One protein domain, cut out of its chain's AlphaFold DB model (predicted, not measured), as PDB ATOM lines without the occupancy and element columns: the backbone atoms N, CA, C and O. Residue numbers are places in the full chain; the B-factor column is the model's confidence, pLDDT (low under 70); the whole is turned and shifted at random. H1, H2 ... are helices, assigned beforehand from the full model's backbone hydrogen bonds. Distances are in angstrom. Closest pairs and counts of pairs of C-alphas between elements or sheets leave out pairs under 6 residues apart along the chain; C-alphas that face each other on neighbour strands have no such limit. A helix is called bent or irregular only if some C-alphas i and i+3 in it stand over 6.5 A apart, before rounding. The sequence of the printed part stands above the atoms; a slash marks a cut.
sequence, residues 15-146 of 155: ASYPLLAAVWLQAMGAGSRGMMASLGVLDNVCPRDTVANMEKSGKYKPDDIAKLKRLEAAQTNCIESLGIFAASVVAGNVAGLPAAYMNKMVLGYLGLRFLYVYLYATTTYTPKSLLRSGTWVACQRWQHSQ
ATOM      1  N   ALA A  15      74.733 118.393 140.647       81.31
ATOM      2  CA  ALA A  15      75.111 118.234 139.248       81.31
ATOM      3  C   ALA A  15      76.453 118.897 138.901       81.31
ATOM      4  O   ALA A  15      76.938 118.737 137.782       81.31
ATOM      5  N   SER A  16      77.068 119.644 139.821       78.56
ATOM      6  CA  SER A  16      78.285 120.408 139.525       78.56
ATOM      7  C   SER A  16      79.448 119.525 139.049       78.56
ATOM      8  O   SER A  16      80.169 119.931 138.143       78.56
ATOM      9  N   TYR A  17      79.575 118.294 139.559       82.88
ATOM     10  CA  TYR A  17      80.599 117.330 139.136       82.88
ATOM     11  C   TYR A  17      80.395 116.768 137.720       82.88
ATOM     12  O   TYR A  17      81.311 116.903 136.909       82.88
ATOM     13  N   PRO A  18      79.237 116.178 137.349       85.88
ATOM     14  CA  PRO A  18      79.025 115.725 135.972       85.88
ATOM     15  C   PRO A  18      79.040 116.886 134.969       85.88
ATOM     16  O   PRO A  18      79.451 116.710 133.823       85.88
ATOM     17  N   LEU A  19      78.672 118.098 135.396       85.12
ATOM     18  CA  LEU A  19      78.802 119.286 134.558       85.12
ATOM     19  C   LEU A  19      80.266 119.649 134.253       85.12
ATOM     20  O   LEU A  19      80.512 120.226 133.198       85.12
ATOM     21  N   LEU A  20      81.252 119.267 135.077       87.25
ATOM     22  CA  LEU A  20      82.672 119.430 134.722       87.25
ATOM     23  C   LEU A  20      83.046 118.605 133.485       87.25
ATOM     24  O   LEU A  20      83.785 119.093 132.629       87.25
ATOM     25  N   ALA A  21      82.495 117.395 133.347       87.50
ATOM     26  CA  ALA A  21      82.684 116.590 132.142       87.50
ATOM     27  C   ALA A  21      82.048 117.273 130.919       87.50
ATOM     28  O   ALA A  21      82.657 117.315 129.852       87.50
ATOM     29  N   ALA A  22      80.871 117.887 131.084       87.25
ATOM     30  CA  ALA A  22      80.241 118.675 130.023       87.25
ATOM     31  C   ALA A  22      81.086 119.900 129.623       87.25
ATOM     32  O   ALA A  22      81.232 120.178 128.434       87.25
ATOM     33  N   VAL A  23      81.694 120.596 130.588       87.38
ATOM     34  CA  VAL A  23      82.617 121.716 130.331       87.38
ATOM     35  C   VAL A  23      83.864 121.244 129.575       87.38
ATOM     36  O   VAL A  23      84.300 121.904 128.632       87.38
ATOM     37  N   TRP A  24      84.428 120.091 129.940       88.00
ATOM     38  CA  TRP A  24      85.567 119.517 129.222       88.00
ATOM     39  C   TRP A  24      85.205 119.140 127.778       88.00
ATOM     40  O   TRP A  24      85.919 119.513 126.847       88.00
ATOM     41  N   LEU A  25      84.060 118.483 127.567       87.81
ATOM     42  CA  LEU A  25      83.562 118.153 126.226       87.81
ATOM     43  C   LEU A  25      83.313 119.411 125.385       87.81
ATOM     44  O   LEU A  25      83.640 119.441 124.200       87.81
ATOM     45  N   GLN A  26      82.790 120.469 125.999       87.62
ATOM     46  CA  GLN A  26      82.588 121.762 125.353       87.62
ATOM     47  C   GLN A  26      83.918 122.419 124.947       87.62
ATOM     48  O   GLN A  26      84.010 122.974 123.852       87.62
ATOM     49  N   ALA A  27      84.967 122.305 125.770       85.56
ATOM     50  CA  ALA A  27      86.312 122.758 125.415       85.56
ATOM     51  C   ALA A  27      86.919 121.941 124.258       85.56
ATOM     52  O   ALA A  27      87.551 122.516 123.375       85.56
ATOM     53  N   MET A  28      86.690 120.625 124.217       83.12
ATOM     54  CA  MET A  28      87.113 119.767 123.100       83.12
ATOM     55  C   MET A  28      86.368 120.097 121.800       83.12
ATOM     56  O   MET A  28      86.987 120.189 120.740       83.12
ATOM     57  N   GLY A  29      85.055 120.323 121.877       80.06
ATOM     58  CA  GLY A  29      84.218 120.679 120.728       80.06
ATOM     59  C   GLY A  29      84.519 122.061 120.137       80.06
ATOM     60  O   GLY A  29      84.227 122.300 118.970       80.06
ATOM     61  N   ALA A  30      85.139 122.955 120.911       77.50
ATOM     62  CA  ALA A  30      85.580 124.272 120.450       77.50
ATOM     63  C   ALA A  30      86.834 124.242 119.552       77.50
ATOM     64  O   ALA A  30      87.240 125.288 119.047       77.50
ATOM     65  N   GLY A  31      87.462 123.076 119.381       77.94
ATOM     66  CA  GLY A  31      88.702 122.924 118.626       77.94
ATOM     67  C   GLY A  31      88.565 123.031 117.107       77.94
ATOM     68  O   GLY A  31      87.485 122.913 116.528       77.94
ATOM     69  N   SER A  32      89.709 123.176 116.435       79.25
ATOM     70  CA  SER A  32      89.822 123.254 114.970       79.25
ATOM     71  C   SER A  32      89.407 121.968 114.244       79.25
ATOM     72  O   SER A  32      89.050 122.016 113.067       79.25
ATOM     73  N   ARG A  33      89.388 120.817 114.933       78.69
ATOM     74  CA  ARG A  33      89.153 119.487 114.337       78.69
ATOM     75  C   ARG A  33      87.837 119.352 113.574       78.69
ATOM     76  O   ARG A  33      87.833 118.735 112.514       78.69
ATOM     77  N   GLY A  34      86.739 119.926 114.068       79.81
ATOM     78  CA  GLY A  34      85.448 119.858 113.368       79.81
ATOM     79  C   GLY A  34      85.485 120.581 112.017       79.81
ATOM     80  O   GLY A  34      84.997 120.071 111.011       79.81
ATOM     81  N   MET A  35      86.142 121.741 111.975       79.88
ATOM     82  CA  MET A  35      86.329 122.495 110.738       79.88
ATOM     83  C   MET A  35      87.344 121.811 109.811       79.88
ATOM     84  O   MET A  35      87.101 121.718 108.611       79.88
ATOM     85  N   MET A  36      88.431 121.256 110.349       81.50
ATOM     86  CA  MET A  36      89.394 120.475 109.567       81.50
ATOM     87  C   MET A  36      88.753 119.242 108.911       81.50
ATOM     88  O   MET A  36      88.996 118.988 107.733       81.50
ATOM     89  N   ALA A  37      87.858 118.544 109.620       83.50
ATOM     90  CA  ALA A  37      87.056 117.461 109.050       83.50
ATOM     91  C   ALA A  37      86.188 117.941 107.877       83.50
ATOM     92  O   ALA A  37      86.156 117.289 106.836       83.50
ATOM     93  N   SER A  38      85.545 119.108 108.005       81.81
ATOM     94  CA  SER A  38      84.728 119.687 106.924       81.81
ATOM     95  C   SER A  38      85.539 120.095 105.687       81.81
ATOM     96  O   SER A  38      85.012 120.091 104.579       81.81
ATOM     97  N   LEU A  39      86.827 120.406 105.865       81.50
ATOM     98  CA  LEU A  39      87.764 120.726 104.785       81.50
ATOM     99  C   LEU A  39      88.473 119.479 104.223       81.50
ATOM    100  O   LEU A  39      89.300 119.605 103.320       81.50
ATOM    101  N   GLY A  40      88.183 118.289 104.759       81.00
ATOM    102  CA  GLY A  40      88.830 117.036 104.368       81.00
ATOM    103  C   GLY A  40      90.297 116.927 104.797       81.00
ATOM    104  O   GLY A  40      91.029 116.106 104.251       81.00
ATOM    105  N   VAL A  41      90.742 117.742 105.758       78.81
ATOM    106  CA  VAL A  41      92.142 117.806 106.209       78.81
ATOM    107  C   VAL A  41      92.266 117.175 107.590       78.81
ATOM    108  O   VAL A  41      92.442 117.853 108.596       78.81
ATOM    109  N   LEU A  42      92.124 115.855 107.660       76.00
ATOM    110  CA  LEU A  42      92.334 115.103 108.896       76.00
ATOM    111  C   LEU A  42      93.678 114.390 108.829       76.00
ATOM    112  O   LEU A  42      93.774 113.278 108.319       76.00
ATOM    113  N   ASP A  43      94.712 115.045 109.354       76.62
ATOM    114  CA  ASP A  43      96.000 114.404 109.586       76.62
ATOM    115  C   ASP A  43      96.061 113.862 111.022       76.62
ATOM    116  O   ASP A  43      95.887 114.594 112.000       76.62
ATOM    117  N   ASN A  44      96.291 112.557 111.145       78.62
ATOM    118  CA  ASN A  44      96.465 111.885 112.432       78.62
ATOM    119  C   ASN A  44      97.941 111.750 112.831       78.62
ATOM    120  O   ASN A  44      98.209 111.404 113.980       78.62
ATOM    121  N   VAL A  45      98.881 112.026 111.920       77.38
ATOM    122  CA  VAL A  45     100.325 111.900 112.158       77.38
ATOM    123  C   VAL A  45     100.835 113.096 112.953       77.38
ATOM    124  O   VAL A  45     101.408 112.914 114.026       77.38
ATOM    125  N   CYS A  46     100.579 114.321 112.479       75.31
ATOM    126  CA  CYS A  46     100.883 115.530 113.242       75.31
ATOM    127  C   CYS A  46      99.708 116.526 113.238       75.31
ATOM    128  O   CYS A  46      99.749 117.555 112.560       75.31
ATOM    129  N   PRO A  47      98.659 116.269 114.045       72.88
ATOM    130  CA  PRO A  47      97.443 117.086 114.056       72.88
ATOM    131  C   PRO A  47      97.657 118.531 114.527       72.88
ATOM    132  O   PRO A  47      96.783 119.369 114.332       72.88
ATOM    133  N   ARG A  48      98.780 118.823 115.200       75.75
ATOM    134  CA  ARG A  48      99.123 120.179 115.664       75.75
ATOM    135  C   ARG A  48      99.806 121.014 114.584       75.75
ATOM    136  O   ARG A  48      99.657 122.230 114.585       75.75
ATOM    137  N   ASP A  49     100.493 120.370 113.644       83.62
ATOM    138  CA  ASP A  49     101.183 121.062 112.552       83.62
ATOM    139  C   ASP A  49     100.292 121.218 111.315       83.62
ATOM    140  O   ASP A  49     100.653 121.921 110.371       83.62
ATOM    141  N   THR A  50      99.106 120.600 111.308       83.19
ATOM    142  CA  THR A  50      98.183 120.595 110.167       83.19
ATOM    143  C   THR A  50      97.848 122.003 109.681       83.19
ATOM    144  O   THR A  50      97.929 122.258 108.483       83.19
ATOM    145  N   VAL A  51      97.559 122.951 110.581       84.06
ATOM    146  CA  VAL A  51      97.245 124.340 110.198       84.06
ATOM    147  C   VAL A  51      98.455 125.042 109.568       84.06
ATOM    148  O   VAL A  51      98.311 125.730 108.557       84.06
ATOM    149  N   ALA A  52      99.659 124.826 110.105       84.75
ATOM    150  CA  ALA A  52     100.893 125.373 109.540       84.75
ATOM    151  C   ALA A  52     101.218 124.751 108.169       84.75
ATOM    152  O   ALA A  52     101.673 125.440 107.256       84.75
ATOM    153  N   ASN A  53     100.946 123.457 107.996       84.94
ATOM    154  CA  ASN A  53     101.118 122.755 106.726       84.94
ATOM    155  C   ASN A  53     100.087 123.211 105.681       84.94
ATOM    156  O   ASN A  53     100.439 123.392 104.513       84.94
ATOM    157  N   MET A  54      98.842 123.473 106.093       83.25
ATOM    158  CA  MET A  54      97.810 124.062 105.233       83.25
ATOM    159  C   MET A  54      98.225 125.447 104.728       83.25
ATOM    160  O   MET A  54      98.083 125.718 103.536       83.25
ATOM    161  N   GLU A  55      98.792 126.285 105.597       85.56
ATOM    162  CA  GLU A  55      99.307 127.612 105.240       85.56
ATOM    163  C   GLU A  55     100.472 127.535 104.250       85.56
ATOM    164  O   GLU A  55     100.444 128.208 103.220       85.56
ATOM    165  N   LYS A  56     101.437 126.638 104.484       86.00
ATOM    166  CA  LYS A  56     102.557 126.399 103.558       86.00
ATOM    167  C   LYS A  56     102.109 125.870 102.196       86.00
ATOM    168  O   LYS A  56     102.743 126.165 101.191       86.00
ATOM    169  N   SER A  57     101.037 125.076 102.156       84.25
ATOM    170  CA  SER A  57     100.555 124.477 100.909       84.25
ATOM    171  C   SER A  57      99.978 125.501  99.926       84.25
ATOM    172  O   SER A  57      99.915 125.214  98.733       84.25
ATOM    173  N   GLY A  58      99.504 126.656 100.415       82.62
ATOM    174  CA  GLY A  58      98.841 127.685  99.604       82.62
ATOM    175  C   GLY A  58      97.522 127.248  98.948       82.62
ATOM    176  O   GLY A  58      96.943 128.011  98.182       82.62
ATOM    177  N   LYS A  59      97.029 126.031  99.226       84.31
ATOM    178  CA  LYS A  59      95.846 125.447  98.566       84.31
ATOM    179  C   LYS A  59      94.513 125.944  99.130       84.31
ATOM    180  O   LYS A  59      93.483 125.788  98.482       84.31
ATOM    181  N   TYR A  60      94.521 126.497 100.341       84.44
ATOM    182  CA  TYR A  60      93.316 126.856 101.088       84.44
ATOM    183  C   TYR A  60      93.140 128.367 101.166       84.44
ATOM    184  O   TYR A  60      94.106 129.128 101.122       84.44
ATOM    185  N   LYS A  61      91.888 128.810 101.313       86.00
ATOM    186  CA  LYS A  61      91.580 130.233 101.447       86.00
ATOM    187  C   LYS A  61      92.215 130.790 102.730       86.00
ATOM    188  O   LYS A  61      92.067 130.169 103.787       86.00
ATOM    189  N   PRO A  62      92.850 131.976 102.683       83.94
ATOM    190  CA  PRO A  62      93.443 132.605 103.866       83.94
ATOM    191  C   PRO A  62      92.450 132.788 105.023       83.94
ATOM    192  O   PRO A  62      92.809 132.610 106.186       83.94
ATOM    193  N   ASP A  63      91.184 133.074 104.709       84.12
ATOM    194  CA  ASP A  63      90.127 133.261 105.706       84.12
ATOM    195  C   ASP A  63      89.811 131.982 106.494       84.12
ATOM    196  O   ASP A  63      89.593 132.040 107.709       84.12
ATOM    197  N   ASP A  64      89.840 130.821 105.830       84.56
ATOM    198  CA  ASP A  64      89.597 129.526 106.472       84.56
ATOM    199  C   ASP A  64      90.739 129.177 107.430       84.56
ATOM    200  O   ASP A  64      90.501 128.745 108.561       84.56
ATOM    201  N   ILE A  65      91.981 129.452 107.024       86.06
ATOM    202  CA  ILE A  65      93.173 129.267 107.863       86.06
ATOM    203  C   ILE A  65      93.123 130.204 109.074       86.06
ATOM    204  O   ILE A  65      93.357 129.778 110.208       86.06
ATOM    205  N   ALA A  66      92.763 131.474 108.872       85.25
ATOM    206  CA  ALA A  66      92.614 132.430 109.965       85.25
ATOM    207  C   ALA A  66      91.525 131.992 110.957       85.25
ATOM    208  O   ALA A  66      91.687 132.145 112.169       85.25
ATOM    209  N   LYS A  67      90.422 131.416 110.469       84.00
ATOM    210  CA  LYS A  67      89.368 130.855 111.322       84.00
ATOM    211  C   LYS A  67      89.848 129.627 112.101       84.00
ATOM    212  O   LYS A  67      89.571 129.552 113.297       84.00
ATOM    213  N   LEU A  68      90.609 128.723 111.483       86.31
ATOM    214  CA  LEU A  68      91.214 127.575 112.171       86.31
ATOM    215  C   LEU A  68      92.146 128.017 113.306       86.31
ATOM    216  O   LEU A  68      91.971 127.566 114.438       86.31
ATOM    217  N   LYS A  69      93.045 128.975 113.048       85.62
ATOM    218  CA  LYS A  69      93.937 129.553 114.074       85.62
ATOM    219  C   LYS A  69      93.155 130.162 115.242       85.62
ATOM    220  O   LYS A  69      93.535 130.013 116.402       85.62
ATOM    221  N   ARG A  70      92.035 130.833 114.953       84.81
ATOM    222  CA  ARG A  70      91.150 131.385 115.991       84.81
ATOM    223  C   ARG A  70      90.512 130.278 116.839       84.81
ATOM    224  O   ARG A  70      90.493 130.400 118.060       84.81
ATOM    225  N   LEU A  71      90.026 129.201 116.225       84.25
ATOM    226  CA  LEU A  71      89.448 128.066 116.956       84.25
ATOM    227  C   LEU A  71      90.481 127.379 117.862       84.25
ATOM    228  O   LEU A  71      90.169 127.075 119.011       84.25
ATOM    229  N   GLU A  72      91.723 127.213 117.402       85.31
ATOM    230  CA  GLU A  72      92.805 126.663 118.237       85.31
ATOM    231  C   GLU A  72      93.117 127.554 119.436       85.31
ATOM    232  O   GLU A  72      93.193 127.070 120.566       85.31
ATOM    233  N   ALA A  73      93.213 128.868 119.224       84.12
ATOM    234  CA  ALA A  73      93.412 129.816 120.315       84.12
ATOM    235  C   ALA A  73      92.258 129.771 121.338       84.12
ATOM    236  O   ALA A  73      92.491 129.810 122.549       84.12
ATOM    237  N   ALA A  74      91.010 129.648 120.870       84.94
ATOM    238  CA  ALA A  74      89.846 129.520 121.742       84.94
ATOM    239  C   ALA A  74      89.874 128.218 122.558       84.94
ATOM    240  O   ALA A  74      89.600 128.247 123.760       84.94
ATOM    241  N   GLN A  75      90.229 127.093 121.930       87.06
ATOM    242  CA  GLN A  75      90.362 125.802 122.602       87.06
ATOM    243  C   GLN A  75      91.440 125.847 123.689       87.06
ATOM    244  O   GLN A  75      91.165 125.462 124.828       87.06
ATOM    245  N   THR A  76      92.633 126.350 123.367       87.19
ATOM    246  CA  THR A  76      93.740 126.462 124.327       87.19
ATOM    247  C   THR A  76      93.330 127.302 125.535       87.19
ATOM    248  O   THR A  76      93.478 126.850 126.669       87.19
ATOM    249  N   ASN A  77      92.669 128.444 125.317       88.06
ATOM    250  CA  ASN A  77      92.167 129.277 126.413       88.06
ATOM    251  C   ASN A  77      91.161 128.542 127.321       88.06
ATOM    252  O   ASN A  77      91.190 128.683 128.550       88.06
ATOM    253  N   CYS A  78      90.249 127.769 126.723       86.12
ATOM    254  CA  CYS A  78      89.272 126.984 127.470       86.12
ATOM    255  C   CYS A  78      89.949 125.903 128.326       86.12
ATOM    256  O   CYS A  78      89.539 125.712 129.471       86.12
ATOM    257  N   ILE A  79      90.988 125.242 127.807       88.75
ATOM    258  CA  ILE A  79      91.734 124.197 128.524       88.75
ATOM    259  C   ILE A  79      92.579 124.789 129.657       88.75
ATOM    260  O   ILE A  79      92.524 124.281 130.774       88.75
ATOM    261  N   GLU A  80      93.306 125.881 129.414       88.31
ATOM    262  CA  GLU A  80      94.140 126.541 130.434       88.31
ATOM    263  C   GLU A  80      93.318 126.983 131.649       88.31
ATOM    264  O   GLU A  80      93.725 126.828 132.799       88.31
ATOM    265  N   SER A  81      92.111 127.491 131.397       86.25
ATOM    266  CA  SER A  81      91.208 127.936 132.460       86.25
ATOM    267  C   SER A  81      90.511 126.781 133.192       86.25
ATOM    268  O   SER A  81      89.978 126.981 134.286       86.25
ATOM    269  N   LEU A  82      90.463 125.585 132.591       89.19
ATOM    270  CA  LEU A  82      89.674 124.459 133.093       89.19
ATOM    271  C   LEU A  82      90.168 123.977 134.458       89.19
ATOM    272  O   LEU A  82      89.348 123.675 135.321       89.19
ATOM    273  N   GLY A  83      91.488 123.938 134.667       88.94
ATOM    274  CA  GLY A  83      92.085 123.451 135.914       88.94
ATOM    275  C   GLY A  83      91.673 124.284 137.129       88.94
ATOM    276  O   GLY A  83      91.157 123.747 138.108       88.94
ATOM    277  N   ILE A  84      91.820 125.611 137.037       90.75
ATOM    278  CA  ILE A  84      91.436 126.541 138.112       90.75
ATOM    279  C   ILE A  84      89.921 126.494 138.353       90.75
ATOM    280  O   ILE A  84      89.468 126.514 139.500       90.75
ATOM    281  N   PHE A  85      89.128 126.393 137.284       89.75
ATOM    282  CA  PHE A  85      87.677 126.286 137.400       89.75
ATOM    283  C   PHE A  85      87.246 124.988 138.100       89.75
ATOM    284  O   PHE A  85      86.457 125.038 139.042       89.75
ATOM    285  N   ALA A  86      87.802 123.841 137.703       90.88
ATOM    286  CA  ALA A  86      87.511 122.553 138.327       90.88
ATOM    287  C   ALA A  86      87.903 122.545 139.813       90.88
ATOM    288  O   ALA A  86      87.103 122.135 140.654       90.88
ATOM    289  N   ALA A  87      89.081 123.083 140.150       91.31
ATOM    290  CA  ALA A  87      89.515 123.241 141.537       91.31
ATOM    291  C   ALA A  87      88.551 124.123 142.348       91.31
ATOM    292  O   ALA A  87      88.202 123.781 143.476       91.31
ATOM    293  N   SER A  88      88.053 125.213 141.758       90.62
ATOM    294  CA  SER A  88      87.078 126.106 142.400       90.62
ATOM    295  C   SER A  88      85.733 125.417 142.651       90.62
ATOM    296  O   SER A  88      85.127 125.611 143.705       90.62
ATOM    297  N   VAL A  89      85.270 124.581 141.714       90.69
ATOM    298  CA  VAL A  89      84.041 123.789 141.882       90.69
ATOM    299  C   VAL A  89      84.206 122.772 143.009       90.69
ATOM    300  O   VAL A  89      83.323 122.661 143.858       90.69
ATOM    301  N   VAL A  90      85.337 122.067 143.069       91.31
ATOM    302  CA  VAL A  90      85.627 121.134 144.169       91.31
ATOM    303  C   VAL A  90      85.686 121.881 145.505       91.31
ATOM    304  O   VAL A  90      84.990 121.496 146.440       91.31
ATOM    305  N   ALA A  91      86.431 122.987 145.584       91.19
ATOM    306  CA  ALA A  91      86.556 123.785 146.803       91.19
ATOM    307  C   ALA A  91      85.204 124.324 147.300       91.19
ATOM    308  O   ALA A  91      84.913 124.247 148.492       91.19
ATOM    309  N   GLY A  92      84.346 124.813 146.399       86.75
ATOM    310  CA  GLY A  92      83.011 125.296 146.755       86.75
ATOM    311  C   GLY A  92      82.093 124.197 147.297       86.75
ATOM    312  O   GLY A  92      81.343 124.429 148.245       86.75
ATOM    313  N   ASN A  93      82.194 122.984 146.749       87.88
ATOM    314  CA  ASN A  93      81.466 121.830 147.266       87.88
ATOM    315  C   ASN A  93      82.006 121.361 148.626       87.88
ATOM    316  O   ASN A  93      81.214 121.049 149.511       87.88
ATOM    317  N   VAL A  94      83.330 121.351 148.816       90.06
ATOM    318  CA  VAL A  94      83.972 121.017 150.104       90.06
ATOM    319  C   VAL A  94      83.612 122.038 151.188       90.06
ATOM    320  O   VAL A  94      83.412 121.664 152.338       90.06
ATOM    321  N   ALA A  95      83.448 123.312 150.824       90.38
ATOM    322  CA  ALA A  95      82.983 124.368 151.722       90.38
ATOM    323  C   ALA A  95      81.487 124.262 152.100       90.38
ATOM    324  O   ALA A  95      80.993 125.093 152.861       90.38
ATOM    325  N   GLY A  96      80.753 123.273 151.574       86.38
ATOM    326  CA  GLY A  96      79.347 123.042 151.913       86.38
ATOM    327  C   GLY A  96      78.368 124.025 151.267       86.38
ATOM    328  O   GLY A  96      77.275 124.232 151.796       86.38
ATOM    329  N   LEU A  97      78.728 124.648 150.136       85.69
ATOM    330  CA  LEU A  97      77.801 125.523 149.413       85.69
ATOM    331  C   LEU A  97      76.557 124.747 148.936       85.69
ATOM    332  O   LEU A  97      76.667 123.584 148.539       85.69
ATOM    333  N   PRO A  98      75.370 125.387 148.897       84.44
ATOM    334  CA  PRO A  98      74.152 124.731 148.431       84.44
ATOM    335  C   PRO A  98      74.298 124.179 147.006       84.44
ATOM    336  O   PRO A  98      74.747 124.890 146.102       84.44
ATOM    337  N   ALA A  99      73.835 122.947 146.769       83.25
ATOM    338  CA  ALA A  99      73.914 122.292 145.457       83.25
ATOM    339  C   ALA A  99      73.270 123.131 144.337       83.25
ATOM    340  O   ALA A  99      73.834 123.263 143.251       83.25
ATOM    341  N   ALA A 100      72.137 123.785 144.617       80.50
ATOM    342  CA  ALA A 100      71.478 124.687 143.671       80.50
ATOM    343  C   ALA A 100      72.371 125.873 143.251       80.50
ATOM    344  O   ALA A 100      72.370 126.271 142.083       80.50
ATOM    345  N   TYR A 101      73.161 126.416 144.184       83.31
ATOM    346  CA  TYR A 101      74.110 127.491 143.897       83.31
ATOM    347  C   TYR A 101      75.251 126.982 143.012       83.31
ATOM    348  O   TYR A 101      75.526 127.573 141.965       83.31
ATOM    349  N   MET A 102      75.853 125.847 143.375       87.06
ATOM    350  CA  MET A 102      76.948 125.236 142.614       87.06
ATOM    351  C   MET A 102      76.521 124.876 141.187       87.06
ATOM    352  O   MET A 102      77.206 125.241 140.230       87.06
ATOM    353  N   ASN A 103      75.351 124.253 141.017       85.81
ATOM    354  CA  ASN A 103      74.806 123.906 139.702       85.81
ATOM    355  C   ASN A 103      74.614 125.159 138.835       85.81
ATOM    356  O   ASN A 103      75.024 125.179 137.673       85.81
ATOM    357  N   LYS A 104      74.051 126.236 139.400       83.31
ATOM    358  CA  LYS A 104      73.843 127.501 138.681       83.31
ATOM    359  C   LYS A 104      75.160 128.142 138.242       83.31
ATOM    360  O   LYS A 104      75.237 128.644 137.121       83.31
ATOM    361  N   MET A 105      76.190 128.114 139.091       87.50
ATOM    362  CA  MET A 105      77.509 128.659 138.752       87.50
ATOM    363  C   MET A 105      78.163 127.885 137.604       87.50
ATOM    364  O   MET A 105      78.631 128.498 136.643       87.50
ATOM    365  N   VAL A 106      78.147 126.547 137.656       87.50
ATOM    366  CA  VAL A 106      78.757 125.729 136.598       87.50
ATOM    367  C   VAL A 106      78.006 125.851 135.273       87.50
ATOM    368  O   VAL A 106      78.634 125.964 134.221       87.50
ATOM    369  N   LEU A 107      76.675 125.922 135.305       83.94
ATOM    370  CA  LEU A 107      75.867 126.164 134.106       83.94
ATOM    371  C   LEU A 107      76.099 127.551 133.511       83.94
ATOM    372  O   LEU A 107      76.227 127.679 132.294       83.94
ATOM    373  N   GLY A 108      76.175 128.584 134.354       85.50
ATOM    374  CA  GLY A 108      76.500 129.937 133.911       85.50
ATOM    375  C   GLY A 108      77.850 129.975 133.201       85.50
ATOM    376  O   GLY A 108      77.956 130.530 132.108       85.50
ATOM    377  N   TYR A 109      78.856 129.306 133.772       85.38
ATOM    378  CA  TYR A 109      80.166 129.155 133.148       85.38
ATOM    379  C   TYR A 109      80.091 128.427 131.799       85.38
ATOM    380  O   TYR A 109      80.628 128.928 130.812       85.38
ATOM    381  N   LEU A 110      79.384 127.294 131.729       87.12
ATOM    382  CA  LEU A 110      79.199 126.529 130.492       87.12
ATOM    383  C   LEU A 110      78.538 127.385 129.393       87.12
ATOM    384  O   LEU A 110      79.028 127.437 128.265       87.12
ATOM    385  N   GLY A 111      77.461 128.105 129.721       85.12
ATOM    386  CA  GLY A 111      76.758 128.982 128.780       85.12
ATOM    387  C   GLY A 111      77.624 130.147 128.291       85.12
ATOM    388  O   GLY A 111      77.699 130.407 127.089       85.12
ATOM    389  N   LEU A 112      78.343 130.807 129.205       84.00
ATOM    390  CA  LEU A 112      79.306 131.863 128.868       84.00
ATOM    391  C   LEU A 112      80.421 131.344 127.958       84.00
ATOM    392  O   LEU A 112      80.858 132.057 127.054       84.00
ATOM    393  N   ARG A 113      80.872 130.104 128.161       83.50
ATOM    394  CA  ARG A 113      81.908 129.485 127.331       83.50
ATOM    395  C   ARG A 113      81.404 129.115 125.939       83.50
ATOM    396  O   ARG A 113      82.126 129.364 124.976       83.50
ATOM    397  N   PHE A 114      80.172 128.625 125.796       82.88
ATOM    398  CA  PHE A 114      79.552 128.462 124.475       82.88
ATOM    399  C   PHE A 114      79.444 129.795 123.733       82.88
ATOM    400  O   PHE A 114      79.826 129.881 122.564       82.88
ATOM    401  N   LEU A 115      78.998 130.847 124.422       82.62
ATOM    402  CA  LEU A 115      78.928 132.187 123.846       82.62
ATOM    403  C   LEU A 115      80.319 132.707 123.453       82.62
ATOM    404  O   LEU A 115      80.479 133.256 122.366       82.62
ATOM    405  N   TYR A 116      81.334 132.496 124.293       79.12
ATOM    406  CA  TYR A 116      82.719 132.867 124.001       79.12
ATOM    407  C   TYR A 116      83.237 132.189 122.729       79.12
ATOM    408  O   TYR A 116      83.720 132.879 121.833       79.12
ATOM    409  N   VAL A 117      83.088 130.865 122.611       79.81
ATOM    410  CA  VAL A 117      83.530 130.097 121.432       79.81
ATOM    411  C   VAL A 117      82.771 130.535 120.178       79.81
ATOM    412  O   VAL A 117      83.384 130.759 119.136       79.81
ATOM    413  N   TYR A 118      81.454 130.736 120.285       79.81
ATOM    414  CA  TYR A 118      80.632 131.243 119.185       79.81
ATOM    415  C   TYR A 118      81.101 132.623 118.710       79.81
ATOM    416  O   TYR A 118      81.276 132.847 117.509       79.81
ATOM    417  N   LEU A 119      81.362 133.545 119.640       77.19
ATOM    418  CA  LEU A 119      81.897 134.861 119.312       77.19
ATOM    419  C   LEU A 119      83.294 134.748 118.696       77.19
ATOM    420  O   LEU A 119      83.557 135.439 117.720       77.19
ATOM    421  N   TYR A 120      84.159 133.862 119.180       72.38
ATOM    422  CA  TYR A 120      85.498 133.664 118.619       72.38
ATOM    423  C   TYR A 120      85.462 133.124 117.177       72.38
ATOM    424  O   TYR A 120      86.267 133.525 116.338       72.38
ATOM    425  N   ALA A 121      84.490 132.258 116.870       69.56
ATOM    426  CA  ALA A 121      84.298 131.679 115.540       69.56
ATOM    427  C   ALA A 121      83.646 132.642 114.529       69.56
ATOM    428  O   ALA A 121      83.875 132.510 113.326       69.56
ATOM    429  N   THR A 122      82.819 133.583 115.000       68.12
ATOM    430  CA  THR A 122      82.029 134.505 114.154       68.12
ATOM    431  C   THR A 122      82.586 135.925 114.095       68.12
ATOM    432  O   THR A 122      82.217 136.696 113.212       68.12
ATOM    433  N   THR A 123      83.464 136.306 115.023       55.91
ATOM    434  CA  THR A 123      83.966 137.681 115.128       55.91
ATOM    435  C   THR A 123      85.318 137.823 114.449       55.91
ATOM    436  O   THR A 123      86.339 137.383 114.967       55.91
ATOM    437  N   THR A 124      85.327 138.512 113.315       51.88
ATOM    438  CA  THR A 124      86.529 138.928 112.578       51.88
ATOM    439  C   THR A 124      86.996 140.353 112.909       51.88
ATOM    440  O   THR A 124      88.063 140.745 112.456       51.88
ATOM    441  N   TYR A 125      86.254 141.112 113.730       42.44
ATOM    442  CA  TYR A 125      86.532 142.526 114.030       42.44
ATOM    443  C   TYR A 125      86.793 142.818 115.524       42.44
ATOM    444  O   TYR A 125      86.132 142.290 116.419       42.44
ATOM    445  N   THR A 126      87.715 143.757 115.768       45.03
ATOM    446  CA  THR A 126      88.299 144.222 117.045       45.03
ATOM    447  C   THR A 126      87.360 144.751 118.167       45.03
ATOM    448  O   THR A 126      87.765 144.664 119.330       45.03
ATOM    449  N   PRO A 127      86.117 145.254 117.968       44.00
ATOM    450  CA  PRO A 127      85.415 145.978 119.043       44.00
ATOM    451  C   PRO A 127      84.793 145.106 120.157       44.00
ATOM    452  O   PRO A 127      84.361 145.643 121.176       44.00
ATOM    453  N   LYS A 128      84.789 143.765 120.049       44.78
ATOM    454  CA  LYS A 128      84.245 142.871 121.104       44.78
ATOM    455  C   LYS A 128      85.152 142.709 122.338       44.78
ATOM    456  O   LYS A 128      84.734 142.112 123.327       44.78
ATOM    457  N   SER A 129      86.350 143.296 122.327       43.09
ATOM    458  CA  SER A 129      87.248 143.373 123.494       43.09
ATOM    459  C   SER A 129      86.646 144.192 124.655       43.09
ATOM    460  O   SER A 129      86.824 143.851 125.824       43.09
ATOM    461  N   LEU A 130      85.834 145.214 124.353       54.62
ATOM    462  CA  LEU A 130      85.237 146.107 125.359       54.62
ATOM    463  C   LEU A 130      84.157 145.427 126.217       54.62
ATOM    464  O   LEU A 130      84.025 145.730 127.403       54.62
ATOM    465  N   LEU A 131      83.441 144.445 125.662       55.44
ATOM    466  CA  LEU A 131      82.476 143.626 126.408       55.44
ATOM    467  C   LEU A 131      83.157 142.775 127.491       55.44
ATOM    468  O   LEU A 131      82.577 142.553 128.556       55.44
ATOM    469  N   ARG A 132      84.409 142.359 127.262       54.78
ATOM    470  CA  ARG A 132      85.206 141.595 128.233       54.78
ATOM    471  C   ARG A 132      85.515 142.439 129.469       54.78
ATOM    472  O   ARG A 132      85.289 141.995 130.592       54.78
ATOM    473  N   SER A 133      85.965 143.674 129.257       54.12
ATOM    474  CA  SER A 133      86.248 144.625 130.337       54.12
ATOM    475  C   SER A 133      84.974 145.081 131.051       54.12
ATOM    476  O   SER A 133      84.950 145.143 132.279       54.12
ATOM    477  N   GLY A 134      83.885 145.318 130.309       67.25
ATOM    478  CA  GLY A 134      82.584 145.670 130.888       67.25
ATOM    479  C   GLY A 134      82.032 144.580 131.812       67.25
ATOM    480  O   GLY A 134      81.575 144.871 132.916       67.25
ATOM    481  N   THR A 135      82.163 143.313 131.409       62.69
ATOM    482  CA  THR A 135      81.736 142.162 132.222       62.69
ATOM    483  C   THR A 135      82.578 142.023 133.494       62.69
ATOM    484  O   THR A 135      82.043 141.736 134.565       62.69
ATOM    485  N   TRP A 136      83.886 142.280 133.405       62.16
ATOM    486  CA  TRP A 136      84.787 142.230 134.557       62.16
ATOM    487  C   TRP A 136      84.442 143.294 135.614       62.16
ATOM    488  O   TRP A 136      84.323 142.975 136.797       62.16
ATOM    489  N   VAL A 137      84.190 144.540 135.193       67.50
ATOM    490  CA  VAL A 137      83.796 145.630 136.108       67.50
ATOM    491  C   VAL A 137      82.415 145.381 136.719       67.50
ATOM    492  O   VAL A 137      82.220 145.607 137.915       67.50
ATOM    493  N   ALA A 138      81.462 144.876 135.933       67.25
ATOM    494  CA  ALA A 138      80.128 144.543 136.425       67.25
ATOM    495  C   ALA A 138      80.167 143.449 137.510       67.25
ATOM    496  O   ALA A 138      79.487 143.576 138.529       67.25
ATOM    497  N   CYS A 139      81.013 142.427 137.335       58.38
ATOM    498  CA  CYS A 139      81.212 141.359 138.319       58.38
ATOM    499  C   CYS A 139      81.754 141.905 139.655       58.38
ATOM    500  O   CYS A 139      81.174 141.656 140.713       58.38
ATOM    501  N   GLN A 140      82.796 142.744 139.604       60.16
ATOM    502  CA  GLN A 140      83.391 143.354 140.801       60.16
ATOM    503  C   GLN A 140      82.419 144.285 141.544       60.16
ATOM    504  O   GLN A 140      82.369 144.307 142.776       60.16
ATOM    505  N   ARG A 141      81.614 145.053 140.805       57.50
ATOM    506  CA  ARG A 141      80.685 146.031 141.389       57.50
ATOM    507  C   ARG A 141      79.446 145.368 141.998       57.50
ATOM    508  O   ARG A 141      78.947 145.838 143.018       57.50
ATOM    509  N   TRP A 142      79.000 144.240 141.444       54.38
ATOM    510  CA  TRP A 142      77.925 143.434 142.031       54.38
ATOM    511  C   TRP A 142      78.336 142.811 143.376       54.38
ATOM    512  O   TRP A 142      77.543 142.775 144.318       54.38
ATOM    513  N   GLN A 143      79.606 142.423 143.514       50.56
ATOM    514  CA  GLN A 143      80.152 141.817 144.733       50.56
ATOM    515  C   GLN A 143      80.225 142.789 145.927       50.56
ATOM    516  O   GLN A 143      80.163 142.366 147.082       50.56
ATOM    517  N   HIS A 144      80.274 144.101 145.671       52.84
ATOM    518  CA  HIS A 144      80.188 145.131 146.711       52.84
ATOM    519  C   HIS A 144      78.754 145.419 147.185       52.84
ATOM    520  O   HIS A 144      78.578 145.896 148.303       52.84
ATOM    521  N   SER A 145      77.730 145.083 146.393       53.81
ATOM    522  CA  SER A 145      76.326 145.365 146.730       53.81
ATOM    523  C   SER A 145      75.676 144.320 147.653       53.81
ATOM    524  O   SER A 145      74.528 144.502 148.047       53.81
ATOM    525  N   GLN A 146      76.375 143.230 147.991       48.00
ATOM    526  CA  GLN A 146      75.824 142.113 148.781       48.00
ATOM    527  C   GLN A 146      76.426 141.987 150.191       48.00
ATOM    528  O   GLN A 146      76.119 141.040 150.917       48.00
TER     529      GLN A 146
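Overview. This is residues 15 to 146 of the 155 residues of an uncharacterized protein of Apiotrichum porosum (UniProt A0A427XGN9). H1, bent H4's arms and H5 lie side by side as a long bundle, short H2 and H3 at one end; H6 folds back, residues 129 to 146 standing free. The printed part has 132 residues with six named helices, H1 to H6, all helix; it is loose, radius of gyration of the C-alphas 18.0 A, spanning 56 by 33 by 18 A.

Along the chain. H1, residues 16 to 29, begins at C-alpha (78.285, 120.408, 139.525); H2 is 33 to 38, H3 50 to 57. H4, 62 to 94, assigned as one helix by hydrogen bonds, is bent, C-alphas 80 and 83 being 6.6 A apart: H4a, 62 to 80, 27.3 A; H4b, 83 to 94. H5, 99 to 122, is 34.6 A long. H6, 126 to 144, 30.8 A, is only just irregular, C-alphas 126 and 129 being 6.6 A apart; C-alpha 144 is at (80.188, 145.131, 146.711).

Arrangement. H1 touches H5, closest C-alphas Ser 16 and Asn 103, 4.9 A, the same way. H5 touches H4a with residues 113 to 121 alone, opposite ways. H6 touches no helix. Not every O i to N i+4 pair is within hydrogen-bond range in H1, 9 of 10, and H6, 10 of 15.

Size, cuts and confidence. The printed part has no cut. H2 to H3 is a long link. Residues 121 to 146 are under pLDDT 70.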